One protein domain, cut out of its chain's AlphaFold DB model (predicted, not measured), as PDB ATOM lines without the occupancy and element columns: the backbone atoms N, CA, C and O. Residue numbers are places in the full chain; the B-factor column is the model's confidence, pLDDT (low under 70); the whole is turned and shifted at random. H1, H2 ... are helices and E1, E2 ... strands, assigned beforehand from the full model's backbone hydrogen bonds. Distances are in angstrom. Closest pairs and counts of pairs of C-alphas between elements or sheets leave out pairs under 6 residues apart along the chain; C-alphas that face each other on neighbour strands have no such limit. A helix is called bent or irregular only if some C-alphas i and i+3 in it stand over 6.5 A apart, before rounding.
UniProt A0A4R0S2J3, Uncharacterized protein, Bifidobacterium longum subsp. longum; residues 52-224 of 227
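What this domain is: This is residues 52 to 224 of the 227 residues of an uncharacterized protein of Bifidobacterium longum subsp. longum (UniProt A0A4R0S2J3). A long, twisted sheet of seven strands makes the body, with the long strands E1 to E4 at one end and the shorter E5 to E7 at the other; H1 packs slantwise over one face at E4, E5 and E6. H2 reaches away from the edge strand E7, near the sheet only with its residues 213 to 219, and residues 52 to 69 form a tail without a named element before E1. The printed part has 173 residues with two named helices and seven named strands, in the order E1 E2 E3 E4 E5 H1 E6 E7 H2; the sheet runs E1, E2, E3, E4, E5, E6, E7 and is mixed. The class is mixed, helices and strands. The whole is loose, with a radius of gyration of the C-alphas of 20.4 A, and elongated, spanning 70 by 42 by 25 A.

Where its parts are: The sheet begins with E1, residues 70 to 80, 31.8 A long, from C-alpha 70 at (30.328, 83.104, 218.811). E2 is residues 84 to 94, 33.1 A, E3 residues 100 to 110, 30.4 A, and E4 residues 114 to 125, 35.1 A. E5 is residues 128 to 134, 19.1 A, E6 residues 171 to 178, 19.9 A, and E7 residues 184 to 190, 19.3 A. H1 is residues 142 to 161, 28.3 A. H2 is residues 200 to 219, 29.2 A, and ends with C-alpha 219 at (63.962, 81.989, 229.823); it is neither bent nor irregular, but only just: C-alphas 201 and 204 are 6.5 A apart.

How they stand to each other: E1 to E5 form a meander, each strand the antiparallel neighbour of the one before. Within hydrogen-bond range are N 75 and O 90 in the hairpin E1 and E2, 2.8 A, N 91 and O 103 in E2 and E3, 2.8 A, N 104 and O 120 in E3 and E4, 2.9 A, and N 121 and O 132 in E4 and E5, 2.8 A. E5 and E6 are parallel at 8 degrees, with N 131 and O 176 at 2.8 A. E5, H1 and E6 form a strand-helix-strand unit, two parallel neighbour strands with a helix between, with a left-handed crossover. E6 and E7 are an antiparallel hairpin, N 177 and O 185 at 2.8 A. H1 is on the sheet, two layers with helix on one face, at a height over the sheet of 8.6 A; it lies over E4, E5 and E6, and only just not over E3, on which 2 of its C-alphas fall. On the local plane it runs slantwise to the strands, at 41 degrees to E6; the closest C-alphas of H1 and E5 are those of Gly 149 and Val 128, 6.1 A. H2 only grazes the sheet; its closest C-alphas with E7 are those of Arg 217 and Leu 187, 5.9 A. H1 and H2 are apart. Every O i to N i+4 pair is within hydrogen-bond range in H1, and 13 of 16 in H2.

The domain as a whole: The C-alphas farthest apart are those of Lys 54 and Leu 199, 70.4 A. The printed part has no cut and no long link. The mean pLDDT of the printed part is 82.1; it is under 70 at residues 52 to 61, 78 to 85, 113, 163 to 165, 180 to 182 and 222 to 224.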
ATOM      1  N   LEU A  52      33.990 102.009 246.547       45.81
ATOM      2  CA  LEU A  52      33.728 100.622 246.127       45.81
ATOM      3  C   LEU A  52      32.242 100.248 246.232       45.81
ATOM      4  O   LEU A  52      31.722  99.593 245.340       45.81
ATOM      5  N   GLN A  53      31.517 100.756 247.237       46.97
ATOM      6  CA  GLN A  53      30.052 100.616 247.291       46.97
ATOM      7  C   GLN A  53      29.311 101.432 246.211       46.97
ATOM      8  O   GLN A  53      28.175 101.101 245.873       46.97
ATOM      9  N   LYS A  54      29.921 102.501 245.670       41.75
ATOM     10  CA  LYS A  54      29.335 103.366 244.624       41.75
ATOM     11  C   LYS A  54      29.738 103.004 243.197       41.75
ATOM     12  O   LYS A  54      29.007 103.363 242.275       41.75
ATOM     13  N   HIS A  55      30.855 102.314 242.994       43.88
ATOM     14  CA  HIS A  55      31.204 101.710 241.714       43.88
ATOM     15  C   HIS A  55      30.386 100.427 241.572       43.88
ATOM     16  O   HIS A  55      30.881  99.317 241.730       43.88
ATOM     17  N   GLY A  56      29.083 100.601 241.327       44.19
ATOM     18  CA  GLY A  56      28.231  99.516 240.860       44.19
ATOM     19  C   GLY A  56      28.923  98.802 239.706       44.19
ATOM     20  O   GLY A  56      29.623  99.471 238.948       44.19
ATOM     21  N   LYS A  57      28.756  97.469 239.644       50.50
ATOM     22  CA  LYS A  57      29.223  96.563 238.579       50.50
ATOM     23  C   LYS A  57      29.814  97.347 237.408       50.50
ATOM     24  O   LYS A  57      29.054  97.911 236.619       50.50
ATOM     25  N   ILE A  58      31.142  97.438 237.338       53.19
ATOM     26  CA  ILE A  58      31.797  97.976 236.149       53.19
ATOM     27  C   ILE A  58      31.489  96.952 235.067       53.19
ATOM     28  O   ILE A  58      32.125  95.909 234.995       53.19
ATOM     29  N   THR A  59      30.418  97.193 234.314       56.62
ATOM     30  CA  THR A  59      30.069  96.358 233.175       56.62
ATOM     31  C   THR A  59      31.193  96.555 232.171       56.62
ATOM     32  O   THR A  59      31.354  97.683 231.685       56.62
ATOM     33  N   PRO A  60      32.001  95.523 231.885       62.41
ATOM     34  CA  PRO A  60      33.073  95.680 230.925       62.41
ATOM     35  C   PRO A  60      32.460  96.060 229.570       62.41
ATOM     36  O   PRO A  60      31.322  95.670 229.269       62.41
ATOM     37  N   PRO A  61      33.171  96.846 228.745       65.50
ATOM     38  CA  PRO A  61      32.641  97.253 227.456       65.50
ATOM     39  C   PRO A  61      32.249  96.023 226.615       65.50
ATOM     40  O   PRO A  61      32.820  94.929 226.776       65.50
ATOM     41  N   PRO A  62      31.252  96.166 225.726       71.31
ATOM     42  CA  PRO A  62      30.919  95.115 224.780       71.31
ATOM     43  C   PRO A  62      32.141  94.812 223.909       71.31
ATOM     44  O   PRO A  62      32.746  95.715 223.325       71.31
ATOM     45  N   ILE A  63      32.500  93.531 223.830       77.94
ATOM     46  CA  ILE A  63      33.588  93.076 222.967       77.94
ATOM     47  C   ILE A  63      33.064  93.050 221.537       77.94
ATOM     48  O   ILE A  63      32.051  92.418 221.242       77.94
ATOM     49  N   THR A  64      33.758  93.749 220.646       78.88
ATOM     50  CA  THR A  64      33.507  93.676 219.208       78.88
ATOM     51  C   THR A  64      34.290  92.504 218.633       78.88
ATOM     52  O   THR A  64      35.504  92.442 218.804       78.88
ATOM     53  N   LEU A  65      33.600  91.583 217.963       79.56
ATOM     54  CA  LEU A  65      34.205  90.409 217.338       79.56
ATOM     55  C   LEU A  65      34.016  90.470 215.815       79.56
ATOM     56  O   LEU A  65      32.993  90.993 215.367       79.56
ATOM     57  N   PRO A  66      34.956  89.927 215.022       83.06
ATOM     58  CA  PRO A  66      34.738  89.658 213.607       83.06
ATOM     59  C   PRO A  66      33.588  88.672 213.368       83.06
ATOM     60  O   PRO A  66      33.211  87.893 214.249       83.06
ATOM     61  N   ASP A  67      33.074  88.665 212.139       85.12
ATOM     62  CA  ASP A  67      32.039  87.723 211.713       85.12
ATOM     63  C   ASP A  67      32.481  86.262 211.917       85.12
ATOM     64  O   ASP A  67      33.632  85.892 211.684       85.12
ATOM     65  N   GLY A  68      31.544  85.410 212.339       84.69
ATOM     66  CA  GLY A  68      31.783  83.978 212.563       84.69
ATOM     67  C   GLY A  68      32.273  83.612 213.966       84.69
ATOM     68  O   GLY A  68      32.287  82.429 214.305       84.69
ATOM     69  N   TRP A  69      32.607  84.596 214.805       90.81
ATOM     70  CA  TRP A  69      32.859  84.377 216.227       90.81
ATOM     71  C   TRP A  69      31.552  84.271 217.015       90.81
ATOM     72  O   TRP A  69      30.598  85.014 216.786       90.81
ATOM     73  N   THR A  70      31.512  83.349 217.975       89.94
ATOM     74  CA  THR A  70      30.328  83.104 218.811       89.94
ATOM     75  C   THR A  70      30.691  83.111 220.287       89.94
ATOM     76  O   THR A  70      31.718  82.559 220.677       89.94
ATOM     77  N   GLU A  71      29.862  83.736 221.124       88.75
ATOM     78  CA  GLU A  71      30.027  83.673 222.578       88.75
ATOM     79  C   GLU A  71      29.556  82.307 223.091       88.75
ATOM     80  O   GLU A  71      28.413  81.902 222.889       88.75
ATOM     81  N   ALA A  72      30.465  81.585 223.741       81.50
ATOM     82  CA  ALA A  72      30.245  80.241 224.266       81.50
ATOM     83  C   ALA A  72      29.773  80.251 225.730       81.50
ATOM     84  O   ALA A  72      29.288  79.236 226.232       81.50
ATOM     85  N   GLY A  73      29.929  81.377 226.429       78.62
ATOM     86  CA  GLY A  73      29.407  81.559 227.775       78.62
ATOM     87  C   GLY A  73      30.114  82.651 228.563       78.62
ATOM     88  O   GLY A  73      31.254  83.029 228.276       78.62
ATOM     89  N   THR A  74      29.422  83.087 229.609       81.94
ATOM     90  CA  THR A  74      29.861  84.140 230.517       81.94
ATOM     91  C   THR A  74      29.838  83.614 231.949       81.94
ATOM     92  O   THR A  74      28.927  82.876 232.336       81.94
ATOM     93  N   LYS A  75      30.850  83.964 232.741       83.44
ATOM     94  CA  LYS A  75      30.904  83.691 234.178       83.44
ATOM     95  C   LYS A  75      31.163  84.987 234.917       83.44
ATOM     96  O   LYS A  75      32.071  85.719 234.549       83.44
ATOM     97  N   HIS A  76      30.391  85.221 235.968       81.12
ATOM     98  CA  HIS A  76      30.522  86.396 236.812       81.12
ATOM     99  C   HIS A  76      30.710  85.945 238.253       81.12
ATOM    100  O   HIS A  76      29.806  85.320 238.812       81.12
ATOM    101  N   ASP A  77      31.841  86.301 238.846       77.75
ATOM    102  CA  ASP A  77      32.154  86.023 240.240       77.75
ATOM    103  C   ASP A  77      32.385  87.346 240.971       77.75
ATOM    104  O   ASP A  77      33.099  88.227 240.504       77.75
ATOM    105  N   GLY A  78      31.757  87.515 242.129       69.88
ATOM    106  CA  GLY A  78      31.965  88.695 242.956       69.88
ATOM    107  C   GLY A  78      31.765  88.353 244.416       69.88
ATOM    108  O   GLY A  78      30.721  87.814 244.785       69.88
ATOM    109  N   ASN A  79      32.762  88.656 245.241       66.88
ATOM    110  CA  ASN A  79      32.691  88.441 246.678       66.88
ATOM    111  C   ASN A  79      33.259  89.651 247.418       66.88
ATOM    112  O   ASN A  79      34.229  90.267 246.978       66.88
ATOM    113  N   ALA A  80      32.652  89.970 248.554       61.34
ATOM    114  CA  ALA A  80      33.161  90.953 249.496       61.34
ATOM    115  C   ALA A  80      33.336  90.250 250.843       61.34
ATOM    116  O   ALA A  80      32.360  89.764 251.415       61.34
ATOM    117  N   ASP A  81      34.569  90.171 251.330       60.34
ATOM    118  CA  ASP A  81      34.902  89.582 252.623       60.34
ATOM    119  C   ASP A  81      35.739  90.545 253.484       60.34
ATOM    120  O   ASP A  81      35.919  91.719 253.159       60.34
ATOM    121  N   GLY A  82      36.208  90.066 254.640       54.03
ATOM    122  CA  GLY A  82      36.999  90.869 255.578       54.03
ATOM    123  C   GLY A  82      38.397  91.262 255.079       54.03
ATOM    124  O   GLY A  82      39.059  92.052 255.754       54.03
ATOM    125  N   TYR A  83      38.851  90.728 253.940       55.09
ATOM    126  CA  TYR A  83      40.169  90.981 253.351       55.09
ATOM    127  C   TYR A  83      40.105  91.813 252.061       55.09
ATOM    128  O   TYR A  83      41.108  92.435 251.699       55.09
ATOM    129  N   GLY A  84      38.940  91.900 251.413       62.06
ATOM    130  CA  GLY A  84      38.743  92.751 250.243       62.06
ATOM    131  C   GLY A  84      37.407  92.547 249.535       62.06
ATOM    132  O   GLY A  84      36.539  91.789 249.964       62.06
ATOM    133  N   SER A  85      37.246  93.243 248.415       66.56
ATOM    134  CA  SER A  85      36.143  93.012 247.478       66.56
ATOM    135  C   SER A  85      36.714  92.778 246.091       66.56
ATOM    136  O   SER A  85      37.503  93.607 245.637       66.56
ATOM    137  N   TYR A  86      36.286  91.717 245.414       77.81
ATOM    138  CA  TYR A  86      36.681  91.437 244.035       77.81
ATOM    139  C   TYR A  86      35.461  91.222 243.136       77.81
ATOM    140  O   TYR A  86      34.395  90.795 243.588       77.81
ATOM    141  N   HIS A  87      35.643  91.517 241.855       80.12
ATOM    142  CA  HIS A  87      34.724  91.258 240.761       80.12
ATOM    143  C   HIS A  87      35.513  90.689 239.585       80.12
ATOM    144  O   HIS A  87      36.493  91.287 239.138       80.12
ATOM    145  N   GLU A  88      35.056  89.558 239.070       84.50
ATOM    146  CA  GLU A  88      35.594  88.905 237.893       84.50
ATOM    147  C   GLU A  88      34.468  88.625 236.894       84.50
ATOM    148  O   GLU A  88      33.446  88.031 237.236       84.50
ATOM    149  N   ASP A  89      34.658  89.049 235.648       86.88
ATOM    150  CA  ASP A  89      33.787  88.720 234.522       86.88
ATOM    151  C   ASP A  89      34.603  88.026 233.432       86.88
ATOM    152  O   ASP A  89      35.463  88.637 232.796       86.88
ATOM    153  N   THR A  90      34.339  86.740 233.218       90.31
ATOM    154  CA  THR A  90      34.979  85.933 232.182       90.31
ATOM    155  C   THR A  90      34.008  85.667 231.041       90.31
ATOM    156  O   THR A  90      33.021  84.948 231.207       90.31
ATOM    157  N   ARG A  91      34.360  86.139 229.845       90.00
ATOM    158  CA  ARG A  91      33.671  85.856 228.581       90.00
ATOM    159  C   ARG A  91      34.514  84.935 227.715       90.00
ATOM    160  O   ARG A  91      35.730  85.109 227.611       90.00
ATOM    161  N   ARG A  92      33.878  83.947 227.090       93.38
ATOM    162  CA  ARG A  92      34.540  82.989 226.194       93.38
ATOM    163  C   ARG A  92      33.915  83.033 224.819       93.38
ATOM    164  O   ARG A  92      32.697  82.954 224.695       93.38
ATOM    165  N   PHE A  93      34.759  83.065 223.802       93.25
ATOM    166  CA  PHE A  93      34.360  83.095 222.409       93.25
ATOM    167  C   PHE A  93      35.056  81.986 221.631       93.25
ATOM    168  O   PHE A  93      36.208  81.651 221.917       93.25
ATOM    169  N   THR A  94      34.356  81.457 220.636       94.12
ATOM    170  CA  THR A  94      34.864  80.444 219.713       94.12
ATOM    171  C   THR A  94      34.837  81.005 218.300       94.12
ATOM    172  O   THR A  94      33.790  81.480 217.847       94.12
ATOM    173  N   GLY A  95      35.987  80.963 217.634       91.81
ATOM    174  CA  GLY A  95      36.163  81.368 216.248       91.81
ATOM    175  C   GLY A  95      35.842  80.244 215.254       91.81
ATOM    176  O   GLY A  95      35.686  79.078 215.639       91.81
ATOM    177  N   PRO A  96      35.758  80.568 213.954       88.44
ATOM    178  CA  PRO A  96      35.377  79.623 212.899       88.44
ATOM    179  C   PRO A  96      36.399  78.496 212.658       88.44
ATOM    180  O   PRO A  96      36.055  77.457 212.099       88.44
ATOM    181  N   ASP A  97      37.648  78.677 213.083       88.00
ATOM    182  CA  ASP A  97      38.757  77.720 212.982       88.00
ATOM    183  C   ASP A  97      38.945  76.872 214.258       88.00
ATOM    184  O   ASP A  97      39.986  76.242 214.440       88.00
ATOM    185  N   ASN A  98      37.949  76.854 215.153       89.12
ATOM    186  CA  ASN A  98      38.045  76.330 216.521       89.12
ATOM    187  C   ASN A  98      39.093  77.047 217.393       89.12
ATOM    188  O   ASN A  98      39.497  76.505 218.429       89.12
ATOM    189  N   SER A  99      39.535  78.251 217.016       93.31
ATOM    190  CA  SER A  99      40.242  79.118 217.952       93.31
ATOM    191  C   SER A  99      39.313  79.538 219.087       93.31
ATOM    192  O   SER A  99      38.087  79.576 218.957       93.31
ATOM    193  N   THR A 100      39.902  79.837 220.236       95.00
ATOM    194  CA  THR A 100      39.165  80.303 221.405       95.00
ATOM    195  C   THR A 100      39.779  81.580 221.929       95.00
ATOM    196  O   THR A 100      40.997  81.660 222.089       95.00
ATOM    197  N   LEU A 101      38.931  82.543 222.266       94.81
ATOM    198  CA  LEU A 101      39.301  83.776 222.942       94.81
ATOM    199  C   LEU A 101      38.613  83.796 224.304       94.81
ATOM    200  O   LEU A 101      37.390  83.749 224.390       94.81
ATOM    201  N   THR A 102      39.392  83.875 225.372       94.69
ATOM    202  CA  THR A 102      38.889  84.104 226.725       94.69
ATOM    203  C   THR A 102      39.304  85.495 227.163       94.69
ATOM    204  O   THR A 102      40.482  85.842 227.106       94.69
ATOM    205  N   VAL A 103      38.333  86.295 227.585       92.50
ATOM    206  CA  VAL A 103      38.557  87.632 228.125       92.50
ATOM    207  C   VAL A 103      38.048  87.646 229.552       92.50
ATOM    208  O   VAL A 103      36.858  87.438 229.776       92.50
ATOM    209  N   THR A 104      38.943  87.900 230.496       91.06
ATOM    210  CA  THR A 104      38.618  87.983 231.920       91.06
ATOM    211  C   THR A 104      38.907  89.394 232.400       91.06
ATOM    212  O   THR A 104      40.045  89.852 232.341       91.06
ATOM    213  N   HIS A 105      37.870  90.103 232.827       88.31
ATOM    214  CA  HIS A 105      37.980  91.400 233.483       88.31
ATOM    215  C   HIS A 105      38.006  91.180 234.991       88.31
ATOM    216  O   HIS A 105      37.076  90.588 235.532       88.31
ATOM    217  N   SER A 106      39.060  91.645 235.656       85.31
ATOM    218  CA  SER A 106      39.263  91.493 237.093       85.31
ATOM    219  C   SER A 106      39.443  92.870 237.715       85.31
ATOM    220  O   SER A 106      40.342  93.624 237.348       85.31
ATOM    221  N   SER A 107      38.596  93.196 238.685       83.19
ATOM    222  CA  SER A 107      38.683  94.447 239.434       83.19
ATOM    223  C   SER A 107      38.398  94.210 240.906       83.19
ATOM    224  O   SER A 107      37.683  93.278 241.274       83.19
ATOM    225  N   GLY A 108      38.968  95.032 241.773       78.88
ATOM    226  CA  GLY A 108      38.784  94.859 243.198       78.88
ATOM    227  C   GLY A 108      39.691  95.732 244.030       78.88
ATOM    228  O   GLY A 108      40.417  96.591 243.536       78.88
ATOM    229  N   PHE A 109      39.619  95.502 245.329       77.25
ATOM    230  CA  PHE A 109      40.507  96.093 246.304       77.25
ATOM    231  C   PHE A 109      41.015  94.996 247.216       77.25
ATOM    232  O   PHE A 109      40.223  94.286 247.839       77.25
ATOM    233  N   GLU A 110      42.331  94.910 247.315       73.75
ATOM    234  CA  GLU A 110      43.015  94.034 248.246       73.75
ATOM    235  C   GLU A 110      43.761  94.891 249.264       73.75
ATOM    236  O   GLU A 110      44.403  95.878 248.909       73.75
ATOM    237  N   LYS A 111      43.669  94.536 250.547       71.62
ATOM    238  CA  LYS A 111      44.231  95.341 251.642       71.62
ATOM    239  C   LYS A 111      45.717  95.671 251.455       71.62
ATOM    240  O   LYS A 111      46.129  96.788 251.766       71.62
ATOM    241  N   ASP A 112      46.489  94.713 250.952       76.12
ATOM    242  CA  ASP A 112      47.945  94.822 250.844       76.12
ATOM    243  C   ASP A 112      48.407  95.396 249.491       76.12
ATOM    244  O   ASP A 112      49.512  95.928 249.395       76.12
ATOM    245  N   PHE A 113      47.555  95.339 248.459       66.38
ATOM    246  CA  PHE A 113      47.896  95.733 247.083       66.38
ATOM    247  C   PHE A 113      47.101  96.942 246.567       66.38
ATOM    248  O   PHE A 113      47.444  97.524 245.540       66.38
ATOM    249  N   GLY A 114      46.076  97.376 247.299       75.50
ATOM    250  CA  GLY A 114      45.219  98.491 246.928       75.50
ATOM    251  C   GLY A 114      44.176  98.127 245.872       75.50
ATOM    252  O   GLY A 114      43.747  96.980 245.747       75.50
ATOM    253  N   LEU A 115      43.714  99.146 245.146       79.50
ATOM    254  CA  LEU A 115      42.740  98.990 244.068       79.50
ATOM    255  C   LEU A 115      43.432  98.426 242.821       79.50
ATOM    256  O   LEU A 115      44.439  98.981 242.382       79.50
ATOM    257  N   TYR A 116      42.845  97.400 242.216       78.81
ATOM    258  CA  TYR A 116      43.263  96.866 240.926       78.81
ATOM    259  C   TYR A 116      42.080  96.806 239.957       78.81
ATOM    260  O   TYR A 116      40.932  96.605 240.356       78.81
ATOM    261  N   ASP A 117      42.371  97.010 238.675       83.56
ATOM    262  CA  ASP A 117      41.412  96.940 237.573       83.56
ATOM    263  C   ASP A 117      42.174  96.635 236.278       83.56
ATOM    264  O   ASP A 117      42.952  97.461 235.792       83.56
ATOM    265  N   TYR A 118      42.014  95.424 235.754       83.50
ATOM    266  CA  TYR A 118      42.716  94.963 234.561       83.50
ATOM    267  C   TYR A 118      41.891  93.943 233.780       83.50
ATOM    268  O   TYR A 118      40.946  93.339 234.285       83.50
ATOM    269  N   GLN A 119      42.273  93.723 232.523       86.56
ATOM    270  CA  GLN A 119      41.687  92.683 231.689       86.56
ATOM    271  C   GLN A 119      42.776  91.744 231.182       86.56
ATOM    272  O   GLN A 119      43.775  92.183 230.615       86.56
ATOM    273  N   THR A 120      42.579  90.440 231.352       90.75
ATOM    274  CA  THR A 120      43.428  89.417 230.743       90.75
ATOM    275  C   THR A 120      42.770  88.847 229.503       90.75
ATOM    276  O   THR A 120      41.575  88.551 229.497       90.75
ATOM    277  N   VAL A 121      43.570  88.657 228.464       92.06
ATOM    278  CA  VAL A 121      43.163  88.064 227.194       92.06
ATOM    279  C   VAL A 121      43.973  86.799 226.975       92.06
ATOM    280  O   VAL A 121      45.203  86.846 226.966       92.06
ATOM    281  N   GLU A 122      43.284  85.682 226.772       95.56
ATOM    282  CA  GLU A 122      43.872  84.405 226.388       95.56
ATOM    283  C   GLU A 122      43.293  83.957 225.046       95.56
ATOM    284  O   GLU A 122      42.125  83.590 224.949       95.56
ATOM    285  N   TYR A 123      44.118  84.002 224.004       95.12
ATOM    286  CA  TYR A 123      43.789  83.502 222.674       95.12
ATOM    287  C   TYR A 123      44.508  82.180 222.428       95.12
ATOM    288  O   TYR A 123      45.715  82.073 222.649       95.12
ATOM    289  N   GLN A 124      43.789  81.173 221.952       95.75
ATOM    290  CA  GLN A 124      44.341  79.865 221.622       95.75
ATOM    291  C   GLN A 124      43.896  79.462 220.220       95.75
ATOM    292  O   GLN A 124      42.706  79.456 219.926       95.75
ATOM    293  N   SER A 125      44.849  79.066 219.379       94.50
ATOM    294  CA  SER A 125      44.581  78.489 218.059       94.50
ATOM    295  C   SER A 125      45.564  77.348 217.818       94.50
ATOM    296  O   SER A 125      46.779  77.529 217.890       94.50
ATOM    297  N   GLY A 126      45.053  76.130 217.621       93.56
ATOM    298  CA  GLY A 126      45.877  74.930 217.455       93.56
ATOM    299  C   GLY A 126      46.937  74.746 218.555       93.56
ATOM    300  O   GLY A 126      46.616  74.516 219.722       93.56
ATOM    301  N   ASN A 127      48.212  74.835 218.162       94.75
ATOM    302  CA  ASN A 127      49.383  74.631 219.022       94.75
ATOM    303  C   ASN A 127      49.965  75.941 219.583       94.75
ATOM    304  O   ASN A 127      51.097  75.952 220.075       94.75
ATOM    305  N   VAL A 128      49.237  77.055 219.502       95.00
ATOM    306  CA  VAL A 128      49.699  78.340 220.030       95.00
ATOM    307  C   VAL A 128      48.716  78.926 221.030       95.00
ATOM    308  O   VAL A 128      47.499  78.803 220.886       95.00
ATOM    309  N   THR A 129      49.272  79.587 222.037       96.12
ATOM    310  CA  THR A 129      48.528  80.327 223.054       96.12
ATOM    311  C   THR A 129      49.144  81.714 223.205       96.12
ATOM    312  O   THR A 129      50.365  81.860 223.245       96.12
ATOM    313  N   ILE A 130      48.315  82.744 223.302       94.56
ATOM    314  CA  ILE A 130      48.716  84.127 223.543       94.56
ATOM    315  C   ILE A 130      48.005  84.584 224.812       94.56
ATOM    316  O   ILE A 130      46.782  84.545 224.867       94.56
ATOM    317  N   LYS A 131      48.763  85.017 225.819       93.94
ATOM    318  CA  LYS A 131      48.263  85.559 227.086       93.94
ATOM    319  C   LYS A 131      48.727  87.000 227.229       93.94
ATOM    320  O   LYS A 131      49.922  87.273 227.121       93.94
ATOM    321  N   ARG A 132      47.806  87.931 227.455       89.88
ATOM    322  CA  ARG A 132      48.119  89.361 227.586       89.88
ATOM    323  C   ARG A 132      47.305  90.003 228.688       89.88
ATOM    324  O   ARG A 132      46.176  89.596 228.936       89.88
ATOM    325  N   ILE A 133      47.872  91.043 229.279       86.75
ATOM    326  CA  ILE A 133      47.162  91.973 230.151       86.75
ATOM    327  C   ILE A 133      46.957  93.249 229.338       86.75
ATOM    328  O   ILE A 133      47.912  93.778 228.769       86.75
ATOM    329  N   ILE A 134      45.714  93.705 229.232       82.75
ATOM    330  CA  ILE A 134      45.343  94.930 228.524       82.75
ATOM    331  C   ILE A 134      44.522  95.840 229.445       82.75
ATOM    332  O   ILE A 134      43.965  95.367 230.441       82.75
ATOM    333  N   PRO A 135      44.434  97.147 229.136       81.62
ATOM    334  CA  PRO A 135      43.581  98.049 229.894       81.62
ATOM    335  C   PRO A 135      42.124  97.555 229.919       81.62
ATOM    336  O   PRO A 135      41.643  97.035 228.910       81.62
ATOM    337  N   PRO A 136      41.389  97.755 231.025       75.31
ATOM    338  CA  PRO A 136      40.036  97.214 231.212       75.31
ATOM    339  C   PRO A 136      39.003  97.755 230.210       75.31
ATOM    340  O   PRO A 136      37.972  97.134 229.971       75.31
ATOM    341  N   THR A 137      39.275  98.903 229.587       73.69
ATOM    342  CA  THR A 137      38.408  99.509 228.568       73.69
ATOM    343  C   THR A 137      38.795  99.142 227.134       73.69
ATOM    344  O   THR A 137      38.152  99.602 226.192       73.69
ATOM    345  N   SER A 138      39.874  98.382 226.941       79.94
ATOM    346  CA  SER A 138      40.373  98.015 225.617       79.94
ATOM    347  C   SER A 138      39.708  96.737 225.115       79.94
ATOM    348  O   SER A 138      39.623  95.736 225.828       79.94
ATOM    349  N   ASN A 139      39.293  96.749 223.849       82.44
ATOM    350  CA  ASN A 139      38.870  95.535 223.162       82.44
ATOM    351  C   ASN A 139      40.097  94.775 222.635       82.44
ATOM    352  O   ASN A 139      41.027  95.412 222.130       82.44
ATOM    353  N   PRO A 140      40.120  93.435 222.740       85.25
ATOM    354  CA  PRO A 140      41.148  92.640 222.083       85.25
ATOM    355  C   PRO A 140      41.035  92.791 220.562       85.25
ATOM    356  O   PRO A 140      39.949  92.663 220.001       85.25
ATOM    357  N   ASP A 141      42.160  93.037 219.894       88.12
ATOM    358  CA  ASP A 141      42.232  93.031 218.432       88.12
ATOM    359  C   ASP A 141      42.419  91.589 217.945       88.12
ATOM    360  O   ASP A 141      43.518  91.037 217.982       88.12
ATOM    361  N   ILE A 142      41.323  90.955 217.531       88.25
ATOM    362  CA  ILE A 142      41.334  89.554 217.090       88.25
ATOM    363  C   ILE A 142      42.203  89.355 215.853       88.25
ATOM    364  O   ILE A 142      42.920  88.361 215.789       88.25
ATOM    365  N   ASN A 143      42.207  90.302 214.912       88.69
ATOM    366  CA  ASN A 143      43.020  90.176 213.704       88.69
ATOM    367  C   ASN A 143      44.510  90.164 214.068       88.69
ATOM    368  O   ASN A 143      45.277  89.350 213.558       88.69
ATOM    369  N   GLU A 144      44.924  91.023 215.003       89.56
ATOM    370  CA  GLU A 144      46.303  91.033 215.497       89.56
ATOM    371  C   GLU A 144      46.663  89.746 216.260       89.56
ATOM    372  O   GLU A 144      47.781  89.232 216.111       89.56
ATOM    373  N   LEU A 145      45.729  89.191 217.037       90.12
ATOM    374  CA  LEU A 145      45.919  87.923 217.746       90.12
ATOM    375  C   LEU A 145      46.036  86.741 216.774       90.12
ATOM    376  O   LEU A 145      46.913  85.894 216.953       90.12
ATOM    377  N   GLU A 146      45.218  86.705 215.722       90.50
ATOM    378  CA  GLU A 146      45.280  85.708 214.650       90.50
ATOM    379  C   GLU A 146      46.612  85.783 213.893       90.50
ATOM    380  O   GLU A 146      47.312  84.774 213.758       90.50
ATOM    381  N   GLU A 147      47.023  86.979 213.461       90.06
ATOM    382  CA  GLU A 147      48.304  87.201 212.781       90.06
ATOM    383  C   GLU A 147      49.494  86.795 213.662       90.06
ATOM    384  O   GLU A 147      50.438  86.137 213.201       90.06
ATOM    385  N   THR A 148      49.457  87.157 214.947       89.31
ATOM    386  CA  THR A 148      50.482  86.757 215.917       89.31
ATOM    387  C   THR A 148      50.475  85.246 216.135       89.31
ATOM    388  O   THR A 148      51.544  84.634 216.176       89.31
ATOM    389  N   GLY A 149      49.300  84.619 216.197       91.12
ATOM    390  CA  GLY A 149      49.153  83.170 216.305       91.12
ATOM    391  C   GLY A 149      49.780  82.435 215.118       91.12
ATOM    392  O   GLY A 149      50.570  81.510 215.304       91.12
ATOM    393  N   GLN A 150      49.534  82.902 213.892       91.75
ATOM    394  CA  GLN A 150      50.141  82.338 212.682       91.75
ATOM    395  C   GLN A 150      51.666  82.519 212.646       91.75
ATOM    396  O   GLN A 150      52.396  81.637 212.184       91.75
ATOM    397  N   ARG A 151      52.179  83.663 213.116       90.56
ATOM    398  CA  ARG A 151      53.630  83.887 213.258       90.56
ATOM    399  C   ARG A 151      54.243  82.915 214.264       90.56
ATOM    400  O   ARG A 151      55.273  82.318 213.959       90.56
ATOM    401  N   LEU A 152      53.598  82.720 215.412       91.69
ATOM    402  CA  LEU A 152      54.032  81.768 216.433       91.69
ATOM    403  C   LEU A 152      54.010  80.326 215.921       91.69
ATOM    404  O   LEU A 152      54.956  79.586 216.170       91.69
ATOM    405  N   GLU A 153      52.988  79.917 215.169       93.50
ATOM    406  CA  GLU A 153      52.924  78.548 214.645       93.50
ATOM    407  C   GLU A 153      54.017  78.291 213.599       93.50
ATOM    408  O   GLU A 153      54.676  77.250 213.640       93.50
ATOM    409  N   ARG A 154      54.290  79.268 212.720       91.44
ATOM    410  CA  ARG A 154      55.447  79.205 211.810       91.44
ATOM    411  C   ARG A 154      56.752  79.078 212.583       91.44
ATOM    412  O   ARG A 154      57.546  78.188 212.293       91.44
ATOM    413  N   GLN A 155      56.933  79.890 213.619       88.69
ATOM    414  CA  GLN A 155      58.114  79.824 214.470       88.69
ATOM    415  C   GLN A 155      58.244  78.468 215.181       88.69
ATOM    416  O   GLN A 155      59.334  77.906 215.239       88.69
ATOM    417  N   ARG A 156      57.149  77.896 215.696       91.12
ATOM    418  CA  ARG A 156      57.145  76.551 216.293       91.12
ATOM    419  C   ARG A 156      57.588  75.498 215.279       91.12
ATOM    420  O   ARG A 156      58.390  74.623 215.611       91.12
ATOM    421  N   ALA A 157      57.066  75.569 214.055       90.50
ATOM    422  CA  ALA A 157      57.422  74.658 212.974       90.50
ATOM    423  C   ALA A 157      58.904  74.793 212.586       90.50
ATOM    424  O   ALA A 157      59.595  73.781 212.486       90.50
ATOM    425  N   GLU A 158      59.414  76.019 212.461       88.69
ATOM    426  CA  GLU A 158      60.830  76.304 212.198       88.69
ATOM    427  C   GLU A 158      61.736  75.792 213.323       88.69
ATOM    428  O   GLU A 158      62.721  75.108 213.054       88.69
ATOM    429  N   LEU A 159      61.387  76.036 214.591       85.50
ATOM    430  CA  LEU A 159      62.144  75.533 215.743       85.50
ATOM    431  C   LEU A 159      62.203  74.002 215.771       85.50
ATOM    432  O   LEU A 159      63.225  73.433 216.155       85.50
ATOM    433  N   ASN A 160      61.132  73.329 215.350       87.81
ATOM    434  CA  ASN A 160      61.111  71.875 215.225       87.81
ATOM    435  C   ASN A 160      61.908  71.374 214.016       87.81
ATOM    436  O   ASN A 160      62.597  70.361 214.128       87.81
ATOM    437  N   ALA A 161      61.864  72.080 212.885       86.62
ATOM    438  CA  ALA A 161      62.654  71.752 211.700       86.62
ATOM    439  C   ALA A 161      64.162  71.944 211.942       86.62
ATOM    440  O   ALA A 161      64.979  71.157 211.466       86.62
ATOM    441  N   HIS A 162      64.526  72.959 212.726       75.12
ATOM    442  CA  HIS A 162      65.901  73.297 213.095       75.12
ATOM    443  C   HIS A 162      66.327  72.738 214.458       75.12
ATOM    444  O   HIS A 162      67.380  73.125 214.972       75.12
ATOM    445  N   ALA A 163      65.536  71.839 215.059       68.25
ATOM    446  CA  ALA A 163      65.826  71.286 216.374       68.25
ATOM    447  C   ALA A 163      67.259  70.726 216.405       68.25
ATOM    448  O   ALA A 163      67.626  69.833 215.642       68.25
ATOM    449  N   SER A 164      68.079  71.288 217.298       56.25
ATOM    450  CA  SER A 164      69.553  71.252 217.281       56.25
ATOM    451  C   SER A 164      70.208  69.881 217.505       56.25
ATOM    452  O   SER A 164      71.425  69.780 217.681       56.25
ATOM    453  N   GLY A 165      69.438  68.797 217.484       65.19
ATOM    454  CA  GLY A 165      69.979  67.453 217.514       65.19
ATOM    455  C   GLY A 165      68.904  66.379 217.529       65.19
ATOM    456  O   GLY A 165      67.787  66.584 217.994       65.19
ATOM    457  N   ARG A 166      69.305  65.170 217.131       79.75
ATOM    458  CA  ARG A 166      68.506  63.927 217.182       79.75
ATOM    459  C   ARG A 166      67.885  63.587 218.552       79.75
ATOM    460  O   ARG A 166      67.177  62.596 218.665       79.75
ATOM    461  N   TRP A 167      68.245  64.326 219.602       85.75
ATOM    462  CA  TRP A 167      67.823  64.109 220.985       85.75
ATOM    463  C   TRP A 167      66.922  65.218 221.524       85.75
ATOM    464  O   TRP A 167      66.562  65.153 222.698       85.75
ATOM    465  N   SER A 168      66.601  66.233 220.723       84.88
ATOM    466  CA  SER A 168      65.691  67.306 221.118       84.88
ATOM    467  C   SER A 168      64.253  66.793 221.121       84.88
ATOM    468  O   SER A 168      63.855  66.032 220.239       84.88
ATOM    469  N   ALA A 169      63.482  67.185 222.130       89.69
ATOM    470  CA  ALA A 169      62.048  66.958 222.146       89.69
ATOM    471  C   ALA A 169      61.380  67.913 221.148       89.69
ATOM    472  O   ALA A 169      61.818  69.063 221.027       89.69
ATOM    473  N   PRO A 170      60.313  67.482 220.462       90.75
ATOM    474  CA  PRO A 170      59.523  68.392 219.653       90.75
ATOM    475  C   PRO A 170      58.808  69.405 220.553       90.75
ATOM    476  O   PRO A 170      58.326  69.068 221.635       90.75
ATOM    477  N   ILE A 171      58.707  70.643 220.090       91.88
ATOM    478  CA  ILE A 171      57.875  71.679 220.691       91.88
ATOM    479  C   ILE A 171      56.435  71.449 220.231       91.88
ATOM    480  O   ILE A 171      56.110  71.611 219.048       91.88
ATOM    481  N   THR A 172      55.575  71.051 221.162       93.75
ATOM    482  CA  THR A 172      54.159  70.753 220.918       93.75
ATOM    483  C   THR A 172      53.286  71.990 221.026       93.75
ATOM    484  O   THR A 172      52.278  72.055 220.336       93.75
ATOM    485  N   ARG A 173      53.683  72.981 221.832       94.62
ATOM    486  CA  ARG A 173      52.963  74.251 221.974       94.62
ATOM    487  C   ARG A 173      53.923  75.422 222.162       94.62
ATOM    488  O   ARG A 173      54.974  75.256 222.780       94.62
ATOM    489  N   LEU A 174      53.564  76.603 221.662       93.62
ATOM    490  CA  LEU A 174      54.199  77.869 222.045       93.62
ATOM    491  C   LEU A 174      53.198  78.761 222.769       93.62
ATOM    492  O   LEU A 174      52.093  78.977 222.280       93.62
ATOM    493  N   THR A 175      53.602  79.299 223.915       93.75
ATOM    494  CA  THR A 175      52.821  80.293 224.654       93.75
ATOM    495  C   THR A 175      53.545  81.628 224.637       93.75
ATOM    496  O   THR A 175      54.630  81.735 225.201       93.75
ATOM    497  N   ALA A 176      52.961  82.646 224.014       91.75
ATOM    498  CA  ALA A 176      53.418  84.023 224.151       91.75
ATOM    499  C   ALA A 176      52.701  84.671 225.337       91.75
ATOM    500  O   ALA A 176      51.475  84.711 225.356       91.75
ATOM    501  N   SER A 177      53.445  85.170 226.318       87.69
ATOM    502  CA  SER A 177      52.890  85.855 227.485       87.69
ATOM    503  C   SER A 177      53.447  87.265 227.574       87.69
ATOM    504  O   SER A 177      54.657  87.439 227.718       87.69
ATOM    505  N   THR A 178      52.574  88.265 227.515       83.31
ATOM    506  CA  THR A 178      52.939  89.668 227.724       83.31
ATOM    507  C   THR A 178      52.777  90.018 229.199       83.31
ATOM    508  O   THR A 178      51.697  89.869 229.767       83.31
ATOM    509  N   SER A 179      53.872  90.443 229.821       70.12
ATOM    510  CA  SER A 179      53.899  90.968 231.188       70.12
ATOM    511  C   SER A 179      53.179  92.315 231.294       70.12
ATOM    512  O   SER A 179      53.022  93.019 230.298       70.12
ATOM    513  N   GLU A 180      52.839  92.721 232.517       66.94
ATOM    514  CA  GLU A 180      52.298  94.058 232.823       66.94
ATOM    515  C   GLU A 180      53.206  95.190 232.318       66.94
ATOM    516  O   GLU A 180      52.740  96.238 231.886       66.94
ATOM    517  N   THR A 181      54.518  94.950 232.308       67.88
ATOM    518  CA  THR A 181      55.540  95.880 231.809       67.88
ATOM    519  C   THR A 181      55.667  95.917 230.279       67.88
ATOM    520  O   THR A 181      56.533  96.612 229.757       67.88
ATOM    521  N   GLY A 182      54.844  95.160 229.545       67.56
ATOM    522  CA  GLY A 182      54.819  95.129 228.076       67.56
ATOM    523  C   GLY A 182      55.814  94.161 227.423       67.56
ATOM    524  O   GLY A 182      55.747  93.932 226.216       67.56
ATOM    525  N   TYR A 183      56.707  93.532 228.193       71.12
ATOM    526  CA  TYR A 183      57.622  92.510 227.671       71.12
ATOM    527  C   TYR A 183      56.878  91.217 227.350       71.12
ATOM    528  O   TYR A 183      56.145  90.708 228.201       71.12
ATOM    529  N   THR A 184      57.098  90.676 226.149       78.81
ATOM    530  CA  THR A 184      56.496  89.416 225.696       78.81
ATOM    531  C   THR A 184      57.523  88.293 225.705       78.81
ATOM    532  O   THR A 184      58.531  88.361 225.007       78.81
ATOM    533  N   PHE A 185      57.236  87.234 226.459       82.88
ATOM    534  CA  PHE A 185      58.061  86.031 226.541       82.88
ATOM    535  C   PHE A 185      57.406  84.893 225.768       82.88
ATOM    536  O   PHE A 185      56.212  84.643 225.939       82.88
ATOM    537  N   ILE A 186      58.178  84.169 224.955       89.12
ATOM    538  CA  ILE A 186      57.698  82.963 224.271       89.12
ATOM    539  C   ILE A 186      58.200  81.726 225.003       89.12
ATOM    540  O   ILE A 186      59.390  81.408 224.972       89.12
ATOM    541  N   LEU A 187      57.281  80.995 225.617       90.31
ATOM    542  CA  LEU A 187      57.559  79.781 226.366       90.31
ATOM    543  C   LEU A 187      57.218  78.542 225.525       90.31
ATOM    544  O   LEU A 187      56.075  78.405 225.078       90.31
ATOM    545  N   PRO A 188      58.176  77.621 225.313       91.25
ATOM    546  CA  PRO A 188      57.905  76.366 224.635       91.25
ATOM    547  C   PRO A 188      57.360  75.307 225.595       91.25
ATOM    548  O   PRO A 188      57.887  75.078 226.689       91.25
ATOM    549  N   GLU A 189      56.370  74.563 225.129       92.25
ATOM    550  CA  GLU A 189      56.001  73.278 225.698       92.25
ATOM    551  C   GLU A 189      56.648  72.176 224.861       92.25
ATOM    552  O   GLU A 189      56.438  72.087 223.652       92.25
ATOM    553  N   TYR A 190      57.469  71.354 225.509       91.25
ATOM    554  CA  TYR A 190      58.130  70.225 224.860       91.25
ATOM    555  C   TYR A 190      57.331  68.949 225.101       91.25
ATOM    556  O   TYR A 190      56.983  68.662 226.250       91.25
ATOM    557  N   GLY A 191      57.114  68.182 224.034       90.94
ATOM    558  CA  GLY A 191      56.512  66.856 224.075       90.94
ATOM    559  C   GLY A 191      57.467  65.779 224.591       90.94
ATOM    560  O   GLY A 191      58.470  66.056 225.257       90.94
ATOM    561  N   GLU A 192      57.152  64.523 224.276       90.50
ATOM    562  CA  GLU A 192      57.980  63.401 224.704       90.50
ATOM    563  C   GLU A 192      59.326  63.398 223.962       90.50
ATOM    564  O   GLU A 192      59.365  63.452 222.727       90.50
ATOM    565  N   PRO A 193      60.451  63.335 224.689       88.75
ATOM    566  CA  PRO A 193      61.744  63.249 224.048       88.75
ATOM    567  C   PRO A 193      62.057  61.869 223.487       88.75
ATOM    568  O   PRO A 193      61.575  60.857 223.994       88.75
ATOM    569  N   PRO A 194      62.996  61.797 222.530       86.19
ATOM    570  CA  PRO A 194      63.561  60.527 222.112       86.19
ATOM    571  C   PRO A 194      64.132  59.735 223.299       86.19
ATOM    572  O   PRO A 194      64.708  60.303 224.241       86.19
ATOM    573  N   LYS A 195      64.017  58.402 223.220       87.88
ATOM    574  CA  LYS A 195      64.505  57.485 224.260       87.88
ATOM    575  C   LYS A 195      65.961  57.775 224.608       87.88
ATOM    576  O   LYS A 195      66.810  57.942 223.729       87.88
ATOM    577  N   LYS A 196      66.248  57.787 225.912       88.31
ATOM    578  CA  LYS A 196      67.601  57.993 226.425       88.31
ATOM    579  C   LYS A 196      68.551  56.951 225.820       88.31
ATOM    580  O   LYS A 196      68.274  55.755 225.927       88.31
ATOM    581  N   PRO A 197      69.670  57.368 225.205       88.44
ATOM    582  CA  PRO A 197      70.601  56.425 224.611       88.44
ATOM    583  C   PRO A 197      71.291  55.579 225.685       88.44
ATOM    584  O   PRO A 197      71.722  56.091 226.719       88.44
ATOM    585  N   VAL A 198      71.440  54.284 225.397       86.12
ATOM    586  CA  VAL A 198      72.169  53.323 226.247       86.12
ATOM    587  C   VAL A 198      73.682  53.543 226.148       86.12
ATOM    588  O   VAL A 198      74.408  53.397 227.127       86.12
ATOM    589  N   LEU A 199      74.156  53.935 224.961       86.81
ATOM    590  CA  LEU A 199      75.577  54.110 224.679       86.81
ATOM    591  C   LEU A 199      76.135  55.375 225.363       86.81
ATOM    592  O   LEU A 199      75.608  56.470 225.125       86.81
ATOM    593  N   PRO A 200      77.226  55.269 226.149       81.06
ATOM    594  CA  PRO A 200      77.753  56.377 226.950       81.06
ATOM    595  C   PRO A 200      78.126  57.627 226.141       81.06
ATOM    596  O   PRO A 200      77.830  58.743 226.560       81.06
ATOM    597  N   TRP A 201      78.702  57.460 224.948       79.69
ATOM    598  CA  TRP A 201      79.132  58.572 224.086       79.69
ATOM    599  C   TRP A 201      77.971  59.387 223.497       79.69
ATOM    600  O   TRP A 201      78.150  60.536 223.103       79.69
ATOM    601  N   ASN A 202      76.754  58.835 223.487       85.50
ATOM    602  CA  ASN A 202      75.548  59.539 223.049       85.50
ATOM    603  C   ASN A 202      74.819  60.241 224.206       85.50
ATOM    604  O   ASN A 202      73.974  61.107 223.958       85.50
ATOM    605  N   ARG A 203      75.144  59.875 225.454       86.56
ATOM    606  CA  ARG A 203      74.474  60.350 226.670       86.56
ATOM    607  C   ARG A 203      74.759  61.819 226.954       86.56
ATOM    608  O   ARG A 203      73.827  62.547 227.260       86.56
ATOM    609  N   ALA A 204      75.991  62.277 226.730       87.06
ATOM    610  CA  ALA A 204      76.353  63.685 226.901       87.06
ATOM    611  C   ALA A 204      75.517  64.622 226.006       87.06
ATOM    612  O   ALA A 204      75.042  65.660 226.459       87.06
ATOM    613  N   ALA A 205      75.282  64.235 224.747       86.81
ATOM    614  CA  ALA A 205      74.443  65.007 223.831       86.81
ATOM    615  C   ALA A 205      72.963  65.008 224.257       86.81
ATOM    616  O   ALA A 205      72.290  66.028 224.128       86.81
ATOM    617  N   TRP A 206      72.467  63.888 224.794       88.75
ATOM    618  CA  TRP A 206      71.111  63.800 225.337       88.75
ATOM    619  C   TRP A 206      70.952  64.677 226.589       88.75
ATOM    620  O   TRP A 206      70.022  65.478 226.654       88.75
ATOM    621  N   ASP A 207      71.892  64.604 227.538       89.38
ATOM    622  CA  ASP A 207      71.880  65.417 228.761       89.38
ATOM    623  C   ASP A 207      71.984  66.921 228.432       89.38
ATOM    624  O   ASP A 207      71.270  67.735 229.021       89.38
ATOM    625  N   LYS A 208      72.800  67.300 227.432       88.62
ATOM    626  CA  LYS A 208      72.874  68.681 226.924       88.62
ATOM    627  C   LYS A 208      71.531  69.152 226.360       88.62
ATOM    628  O   LYS A 208      71.102  70.252 226.698       88.62
ATOM    629  N   ALA A 209      70.854  68.325 225.560       88.19
ATOM    630  CA  ALA A 209      69.529  68.652 225.030       88.19
ATOM    631  C   ALA A 209      68.507  68.860 226.162       88.19
ATOM    632  O   ALA A 209      67.810  69.870 226.182       88.19
ATOM    633  N   ARG A 210      68.483  67.976 227.172       91.06
ATOM    634  CA  ARG A 210      67.603  68.136 228.347       91.06
ATOM    635  C   ARG A 210      67.884  69.422 229.122       91.06
ATOM    636  O   ARG A 210      66.953  70.069 229.602       91.06
ATOM    637  N   LYS A 211      69.163  69.778 229.281       90.06
ATOM    638  CA  LYS A 211      69.567  71.004 229.977       90.06
ATOM    639  C   LYS A 211      69.093  72.242 229.215       90.06
ATOM    640  O   LYS A 211      68.463  73.097 229.829       90.06
ATOM    641  N   GLN A 212      69.313  72.278 227.901       87.00
ATOM    642  CA  GLN A 212      68.850  73.372 227.046       87.00
ATOM    643  C   GLN A 212      67.328  73.528 227.110       87.00
ATOM    644  O   GLN A 212      66.834  74.632 227.287       87.00
ATOM    645  N   GLU A 213      66.568  72.434 227.035       88.38
ATOM    646  CA  GLU A 213      65.104  72.486 227.149       88.38
ATOM    647  C   GLU A 213      64.643  73.034 228.503       88.38
ATOM    648  O   GLU A 213      63.688  73.807 228.577       88.38
ATOM    649  N   LYS A 214      65.333  72.669 229.591       88.81
ATOM    650  CA  LYS A 214      65.043  73.195 230.929       88.81
ATOM    651  C   LYS A 214      65.350  74.687 231.041       88.81
ATOM    652  O   LYS A 214      64.633  75.387 231.750       88.81
ATOM    653  N   GLU A 215      66.408  75.156 230.390       87.44
ATOM    654  CA  GLU A 215      66.755  76.579 230.322       87.44
ATOM    655  C   GLU A 215      65.713  77.339 229.498       87.44
ATOM    656  O   GLU A 215      65.092  78.261 230.016       87.44
ATOM    657  N   ASN A 216      65.393  76.852 228.301       86.25
ATOM    658  CA  ASN A 216      64.388  77.423 227.404       86.25
ATOM    659  C   ASN A 216      62.987  77.509 228.029       86.25
ATOM    660  O   ASN A 216      62.266  78.475 227.805       86.25
ATOM    661  N   ARG A 217      62.586  76.529 228.849       85.75
ATOM    662  CA  ARG A 217      61.322  76.588 229.608       85.75
ATOM    663  C   ARG A 217      61.293  77.709 230.653       85.75
ATOM    664  O   ARG A 217      60.212  78.102 231.070       85.75
ATOM    665  N   LYS A 218      62.455  78.180 231.117       84.94
ATOM    666  CA  LYS A 218      62.568  79.256 232.113       84.94
ATOM    667  C   LYS A 218      62.731  80.624 231.467       84.94
ATOM    668  O   LYS A 218      62.112  81.575 231.921       84.94
ATOM    669  N   SER A 219      63.600  80.722 230.464       80.50
ATOM    670  CA  SER A 219      63.962  81.989 229.823       80.50
ATOM    671  C   SER A 219      63.123  82.312 228.590       80.50
ATOM    672  O   SER A 219      63.194  83.426 228.087       80.50
ATOM    673  N   GLY A 220      62.364  81.342 228.080       79.81
ATOM    674  CA  GLY A 220      61.768  81.404 226.753       79.81
ATOM    675  C   GLY A 220      62.756  81.043 225.643       79.81
ATOM    676  O   GLY A 220      63.951  80.846 225.883       79.81
ATOM    677  N   VAL A 221      62.231  80.901 224.423       70.81
ATOM    678  CA  VAL A 221      62.995  80.500 223.218       70.81
ATOM    679  C   VAL A 221      63.222  81.622 222.215       70.81
ATOM    680  O   VAL A 221      64.042  81.447 221.317       70.81
ATOM    681  N   ALA A 222      62.519  82.747 222.346       63.69
ATOM    682  CA  ALA A 222      62.697  83.923 221.502       63.69
ATOM    683  C   ALA A 222      61.935  85.139 222.050       63.69
ATOM    684  O   ALA A 222      60.925  84.990 222.741       63.69
ATOM    685  N   GLU A 223      62.386  86.327 221.652       56.00
ATOM    686  CA  GLU A 223      61.595  87.557 221.647       56.00
ATOM    687  C   GLU A 223      60.913  87.678 220.276       56.00
ATOM    688  O   GLU A 223      61.571  87.527 219.243       56.00
ATOM    689  N   ILE A 224      59.601  87.935 220.233       52.34
ATOM    690  CA  ILE A 224      58.988  88.428 218.994       52.34
ATOM    691  C   ILE A 224      59.351  89.911 218.930       52.34
ATOM    692  O   ILE A 224      58.941  90.640 219.836       52.34
TER     693      ILE A 224